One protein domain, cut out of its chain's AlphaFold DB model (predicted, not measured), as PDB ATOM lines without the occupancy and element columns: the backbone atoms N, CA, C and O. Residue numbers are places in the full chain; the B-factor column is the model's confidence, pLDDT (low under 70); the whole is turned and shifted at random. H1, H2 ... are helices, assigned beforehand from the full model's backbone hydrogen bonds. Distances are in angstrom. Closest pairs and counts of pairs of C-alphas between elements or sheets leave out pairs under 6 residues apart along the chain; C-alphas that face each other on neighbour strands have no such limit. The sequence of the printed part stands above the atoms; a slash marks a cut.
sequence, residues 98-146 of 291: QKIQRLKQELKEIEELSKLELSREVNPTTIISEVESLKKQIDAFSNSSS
ATOM      1  N   GLN A  98     -33.642  50.149 -60.582       72.94
ATOM      2  CA  GLN A  98     -32.396  49.613 -60.036       72.94
ATOM      3  C   GLN A  98     -32.472  49.472 -58.510       72.94
ATOM      4  O   GLN A  98     -32.067  48.447 -57.959       72.94
ATOM      5  N   LYS A  99     -33.072  50.453 -57.828       76.38
ATOM      6  CA  LYS A  99     -33.293  50.433 -56.378       76.38
ATOM      7  C   LYS A  99     -34.259  49.323 -55.956       76.38
ATOM      8  O   LYS A  99     -33.969  48.593 -55.010       76.38
ATOM      9  N   ILE A 100     -35.374  49.143 -56.672       73.75
ATOM     10  CA  ILE A 100     -36.323  48.041 -56.427       73.75
ATOM     11  C   ILE A 100     -35.637  46.685 -56.630       73.75
ATOM     12  O   ILE A 100     -35.824  45.777 -55.821       73.75
ATOM     13  N   GLN A 101     -34.825  46.541 -57.678       79.56
ATOM     14  CA  GLN A 101     -34.106  45.299 -57.948       79.56
ATOM     15  C   GLN A 101     -33.079  44.973 -56.851       79.56
ATOM     16  O   GLN A 101     -33.029  43.825 -56.404       79.56
ATOM     17  N   ARG A 102     -32.327  45.972 -56.364       84.31
ATOM     18  CA  ARG A 102     -31.401  45.802 -55.232       84.31
ATOM     19  C   ARG A 102     -32.138  45.366 -53.965       84.31
ATOM     20  O   ARG A 102     -31.760  44.368 -53.363       84.31
ATOM     21  N   LEU A 103     -33.233  46.041 -53.612       80.94
ATOM     22  CA  LEU A 103     -34.036  45.704 -52.427       80.94
ATOM     23  C   LEU A 103     -34.634  44.289 -52.502       80.94
ATOM     24  O   LEU A 103     -34.659  43.574 -51.502       80.94
ATOM     25  N   LYS A 104     -35.078  43.848 -53.689       77.94
ATOM     26  CA  LYS A 104     -35.537  42.463 -53.904       77.94
ATOM     27  C   LYS A 104     -34.421  41.443 -53.658       77.94
ATOM     28  O   LYS A 104     -34.692  40.366 -53.133       77.94
ATOM     29  N   GLN A 105     -33.188  41.771 -54.040       80.06
ATOM     30  CA  GLN A 105     -32.030  40.909 -53.826       80.06
ATOM     31  C   GLN A 105     -31.598  40.879 -52.354       80.06
ATOM     32  O   GLN A 105     -31.408  39.792 -51.818       80.06
ATOM     33  N   GLU A 106     -31.530  42.034 -51.692       81.69
ATOM     34  CA  GLU A 106     -31.208  42.143 -50.260       81.69
ATOM     35  C   GLU A 106     -32.225  41.377 -49.394       81.69
ATOM     36  O   GLU A 106     -31.841  40.637 -48.493       81.69
ATOM     37  N   LEU A 107     -33.525  41.459 -49.703       81.62
ATOM     38  CA  LEU A 107     -34.547  40.672 -48.999       81.62
ATOM     39  C   LEU A 107     -34.386  39.166 -49.203       81.62
ATOM     40  O   LEU A 107     -34.605  38.397 -48.270       81.62
ATOM     41  N   LYS A 108     -34.000  38.740 -50.409       81.06
ATOM     42  CA  LYS A 108     -33.728  37.329 -50.686       81.06
ATOM     43  C   LYS A 108     -32.517  36.836 -49.890       81.06
ATOM     44  O   LYS A 108     -32.556  35.732 -49.358       81.06
ATOM     45  N   GLU A 109     -31.479  37.658 -49.767       79.38
ATOM     46  CA  GLU A 109     -30.295  37.351 -48.962       79.38
ATOM     47  C   GLU A 109     -30.636  37.256 -47.466       79.38
ATOM     48  O   GLU A 109     -30.225  36.308 -46.802       79.38
ATOM     49  N   ILE A 110     -31.482  38.153 -46.946       76.44
ATOM     50  CA  ILE A 110     -32.003  38.074 -45.568       76.44
ATOM     51  C   ILE A 110     -32.836  36.793 -45.362       76.44
ATOM     52  O   ILE A 110     -32.721  36.126 -44.329       76.44
ATOM     53  N   GLU A 111     -33.643  36.396 -46.348       75.12
ATOM     54  CA  GLU A 111     -34.400  35.138 -46.323       75.12
ATOM     55  C   GLU A 111     -33.470  33.906 -46.309       75.12
ATOM     56  O   GLU A 111     -33.763  32.906 -45.658       75.12
ATOM     57  N   GLU A 112     -32.329  33.960 -46.995       75.12
ATOM     58  CA  GLU A 112     -31.325  32.889 -46.998       75.12
ATOM     59  C   GLU A 112     -30.521  32.844 -45.688       75.12
ATOM     60  O   GLU A 112     -30.309  31.760 -45.140       75.12
ATOM     61  N   LEU A 113     -30.160  33.998 -45.120       69.94
ATOM     62  CA  LEU A 113     -29.494  34.094 -43.815       69.94
ATOM     63  C   LEU A 113     -30.396  33.626 -42.666       69.94
ATOM     64  O   LEU A 113     -29.920  32.962 -41.751       69.94
ATOM     65  N   SER A 114     -31.703  33.896 -42.728       64.31
ATOM     66  CA  SER A 114     -32.664  33.378 -41.739       64.31
ATOM     67  C   SER A 114     -32.873  31.858 -41.818       64.31
ATOM     68  O   SER A 114     -33.252  31.247 -40.820       64.31
ATOM     69  N   LYS A 115     -32.585  31.225 -42.967       65.94
ATOM     70  CA  LYS A 115     -32.580  29.757 -43.130       65.94
ATOM     71  C   LYS A 115     -31.283  29.112 -42.632       65.94
ATOM     72  O   LYS A 115     -31.284  27.934 -42.280       65.94
ATOM     73  N   LEU A 116     -30.184  29.863 -42.610       64.56
ATOM     74  CA  LEU A 116     -28.885  29.444 -42.089       64.56
ATOM     75  C   LEU A 116     -28.777  29.867 -40.620       64.56
ATOM     76  O   LEU A 116     -28.098  30.834 -40.293       64.56
ATOM     77  N   GLU A 117     -29.482  29.163 -39.732       61.16
ATOM     78  CA  GLU A 117     -29.478  29.424 -38.287       61.16
ATOM     79  C   GLU A 117     -28.051  29.587 -37.721       61.16
ATOM     80  O   GLU A 117     -27.348  28.616 -37.435       61.16
ATOM     81  N   LEU A 118     -27.641  30.835 -37.488       54.53
ATOM     82  CA  LEU A 118     -26.490  31.188 -36.665       54.53
ATOM     83  C   LEU A 118     -26.955  32.083 -35.516       54.53
ATOM     84  O   LEU A 118     -26.912  33.304 -35.572       54.53
ATOM     85  N   SER A 119     -27.340  31.404 -34.435       50.75
ATOM     86  CA  SER A 119     -27.208  31.820 -33.034       50.75
ATOM     87  C   SER A 119     -27.840  33.149 -32.559       50.75
ATOM     88  O   SER A 119     -27.314  34.227 -32.800       50.75
ATOM     89  N   ARG A 120     -28.805  32.962 -31.639       52.44
ATOM     90  CA  ARG A 120     -29.265  33.808 -30.508       52.44
ATOM     91  C   ARG A 120     -30.461  34.764 -30.694       52.44
ATOM     92  O   ARG A 120     -30.433  35.728 -31.440       52.44
ATOM     93  N   GLU A 121     -31.450  34.491 -29.834       55.62
ATOM     94  CA  GLU A 121     -32.399  35.390 -29.147       55.62
ATOM     95  C   GLU A 121     -33.478  36.147 -29.929       55.62
ATOM     96  O   GLU A 121     -34.223  36.913 -29.320       55.62
ATOM     97  N   VAL A 122     -33.689  35.869 -31.215       57.69
ATOM     98  CA  VAL A 122     -34.849  36.423 -31.937       57.69
ATOM     99  C   VAL A 122     -35.652  35.307 -32.594       57.69
ATOM    100  O   VAL A 122     -35.087  34.443 -33.258       57.69
ATOM    101  N   ASN A 123     -36.972  35.302 -32.372       62.75
ATOM    102  CA  ASN A 123     -37.885  34.306 -32.934       62.75
ATOM    103  C   ASN A 123     -37.817  34.364 -34.473       62.75
ATOM    104  O   ASN A 123     -38.279  35.343 -35.061       62.75
ATOM    105  N   PRO A 124     -37.282  33.337 -35.156       62.25
ATOM    106  CA  PRO A 124     -37.071  33.379 -36.605       62.25
ATOM    107  C   PRO A 124     -38.395  33.489 -37.374       62.25
ATOM    108  O   PRO A 124     -38.452  34.025 -38.475       62.25
ATOM    109  N   THR A 125     -39.492  33.045 -36.762       66.69
ATOM    110  CA  THR A 125     -40.835  33.057 -37.340       66.69
ATOM    111  C   THR A 125     -41.423  34.461 -37.503       66.69
ATOM    112  O   THR A 125     -42.133  34.698 -38.479       66.69
ATOM    113  N   THR A 126     -41.121  35.410 -36.608       73.00
ATOM    114  CA  THR A 126     -41.633  36.790 -36.719       73.00
ATOM    115  C   THR A 126     -40.900  37.557 -37.815       73.00
ATOM    116  O   THR A 126     -41.547  38.217 -38.624       73.00
ATOM    117  N   ILE A 127     -39.580  37.372 -37.929       73.44
ATOM    118  CA  ILE A 127     -38.758  37.982 -38.988       73.44
ATOM    119  C   ILE A 127     -39.208  37.493 -40.367       73.44
ATOM    120  O   ILE A 127     -39.400  38.297 -41.274       73.44
ATOM    121  N   ILE A 128     -39.447  36.186 -40.524       76.12
ATOM    122  CA  ILE A 128     -39.943  35.622 -41.788       76.12
ATOM    123  C   ILE A 128     -41.302  36.233 -42.162       76.12
ATOM    124  O   ILE A 128     -41.509  36.596 -43.318       76.12
ATOM    125  N   SER A 129     -42.208  36.420 -41.192       78.31
ATOM    126  CA  SER A 129     -43.517  37.040 -41.453       78.31
ATOM    127  C   SER A 129     -43.418  38.515 -41.873       78.31
ATOM    128  O   SER A 129     -44.144  38.958 -42.767       78.31
ATOM    129  N   GLU A 130     -42.480  39.267 -41.292       81.88
ATOM    130  CA  GLU A 130     -42.218  40.660 -41.664       81.88
ATOM    131  C   GLU A 130     -41.574  40.749 -43.054       81.88
ATOM    132  O   GLU A 130     -42.022  41.545 -43.883       81.88
ATOM    133  N   VAL A 131     -40.612  39.873 -43.362       81.25
ATOM    134  CA  VAL A 131     -39.970  39.760 -44.684       81.25
ATOM    135  C   VAL A 131     -40.987  39.392 -45.769       81.25
ATOM    136  O   VAL A 131     -40.973  39.983 -46.851       81.25
ATOM    137  N   GLU A 132     -41.931  38.490 -45.489       80.31
ATOM    138  CA  GLU A 132     -43.031  38.186 -46.411       80.31
ATOM    139  C   GLU A 132     -43.969  39.383 -46.629       80.31
ATOM    140  O   GLU A 132     -44.434  39.606 -47.753       80.31
ATOM    141  N   SER A 133     -44.242  40.171 -45.585       83.62
ATOM    142  CA  SER A 133     -45.063  41.383 -45.698       83.62
ATOM    143  C   SER A 133     -44.374  42.463 -46.546       83.62
ATOM    144  O   SER A 133     -45.001  43.036 -47.438       83.62
ATOM    145  N   LEU A 134     -43.064  42.651 -46.357       82.12
ATOM    146  CA  LEU A 134     -42.215  43.552 -47.141       82.12
ATOM    147  C   LEU A 134     -42.128  43.109 -48.603       82.12
ATOM    148  O   LEU A 134     -42.278  43.927 -49.509       82.12
ATOM    149  N   LYS A 135     -41.978  41.804 -48.853       80.75
ATOM    150  CA  LYS A 135     -41.997  41.229 -50.204       80.75
ATOM    151  C   LYS A 135     -43.320  41.512 -50.917       80.75
ATOM    152  O   LYS A 135     -43.307  41.985 -52.050       80.75
ATOM    153  N   LYS A 136     -44.457  41.317 -50.237       83.88
ATOM    154  CA  LYS A 136     -45.786  41.650 -50.783       83.88
ATOM    155  C   LYS A 136     -45.934  43.142 -51.085       83.88
ATOM    156  O   LYS A 136     -46.494  43.488 -52.123       83.88
ATOM    157  N   GLN A 137     -45.425  44.020 -50.221       84.12
ATOM    158  CA  GLN A 137     -45.458  45.469 -50.452       84.12
ATOM    159  C   GLN A 137     -44.589  45.885 -51.646       84.12
ATOM    160  O   GLN A 137     -45.024  46.685 -52.471       84.12
ATOM    161  N   ILE A 138     -43.397  45.303 -51.792       77.81
ATOM    162  CA  ILE A 138     -42.498  45.586 -52.919       77.81
ATOM    163  C   ILE A 138     -43.053  45.030 -54.228       77.81
ATOM    164  O   ILE A 138     -42.911  45.676 -55.262       77.81
ATOM    165  N   ASP A 139     -43.708  43.871 -54.220       77.88
ATOM    166  CA  ASP A 139     -44.351  43.339 -55.422       77.88
ATOM    167  C   ASP A 139     -45.585  44.161 -55.820       77.88
ATOM    168  O   ASP A 139     -45.770  44.444 -57.004       77.88
ATOM    169  N   ALA A 140     -46.371  44.648 -54.854       79.88
ATOM    170  CA  ALA A 140     -47.450  45.601 -55.118       79.88
ATOM    171  C   ALA A 140     -46.915  46.910 -55.729       79.88
ATOM    172  O   ALA A 140     -47.441  47.391 -56.735       79.88
ATOM    173  N   PHE A 141     -45.818  47.444 -55.183       72.75
ATOM    174  CA  PHE A 141     -45.172  48.650 -55.697       72.75
ATOM    175  C   PHE A 141     -44.538  48.426 -57.081       72.75
ATOM    176  O   PHE A 141     -44.754  49.210 -58.000       72.75
ATOM    177  N   SER A 142     -43.846  47.304 -57.290       69.06
ATOM    178  CA  SER A 142     -43.229  46.916 -58.566       69.06
ATOM    179  C   SER A 142     -44.260  46.736 -59.680       69.06
ATOM    180  O   SER A 142     -43.989  47.120 -60.814       69.06
ATOM    181  N   ASN A 143     -45.435  46.180 -59.379       64.31
ATOM    182  CA  ASN A 143     -46.526  46.063 -60.349       64.31
ATOM    183  C   ASN A 143     -47.111  47.436 -60.705       64.31
ATOM    184  O   ASN A 143     -47.410  47.682 -61.871       64.31
ATOM    185  N   SER A 144     -47.192  48.355 -59.734       61.94
ATOM    186  CA  SER A 144     -47.596  49.742 -60.000       61.94
ATOM    187  C   SER A 144     -46.569  50.507 -60.851       61.94
ATOM    188  O   SER A 144     -46.949  51.301 -61.705       61.94
ATOM    189  N   SER A 145     -45.270  50.222 -60.692       56.19
ATOM    190  CA  SER A 145     -44.191  50.873 -61.451       56.19
ATOM    191  C   SER A 145     -43.901  50.227 -62.815       56.19
ATOM    192  O   SER A 145     -43.513  50.925 -63.746       56.19
ATOM    193  N   SER A 146     -44.096  48.914 -62.984       52.19
ATOM    194  CA  SER A 146     -43.862  48.209 -64.260       52.19
ATOM    195  C   SER A 146     -44.822  48.653 -65.366       52.19
ATOM    196  O   SER A 146     -44.447  48.623 -66.538       52.19
TER     197      SER A 146
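Overview. This is residues 98 to 146 of the 291 residues of the protein "DCTN2" of Bugula neritina (UniProt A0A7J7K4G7). What is the main picture? This is a helical hairpin: H1 runs one way, the chain turns back through a loop, and H2 folds back beside H1. Residues 116 to 123 of that loop stick out at one end. What are the totals? The printed part has 49 residues with two named helices, H1 then H2, and no named strand. The class is all helix. It is loose, with a radius of gyration of the C-alphas of 12.4 A, and a rod of 39 by 18 by 11 A.

Arrangement. How do the two helices stand? H1, residues 98 to 115, and H2, residues 124 to 146, form a helical hairpin. They touch, with the closest C-alphas, those of Ser 114 and Pro 124, 6.8 A apart. They run opposite ways at a shallow tilt of 20 degrees. What do their backbones show? In H1 and H2 every O i to N i+4 pair is within hydrogen-bond range.

Along the chain. Where does H1 run? It goes from C-alpha 98 at (-32.396, 49.613, -60.036) to C-alpha 115, 26.1 A. Where does H2 end? It spans 32.1 A and ends at C-alpha 146, at (-43.862, 48.209, -64.260).

Size, cuts and confidence. How large is it? The two C-alphas farthest apart, those of Arg 120 and Ser 146, are 39.5 A apart. Is it continuous? The printed part has no cut, and the link from H1 to H2 is short, with 8 residues. Where is confidence low? The model's pLDDT is under 70 at residues 113 to 125 and 142 to 146.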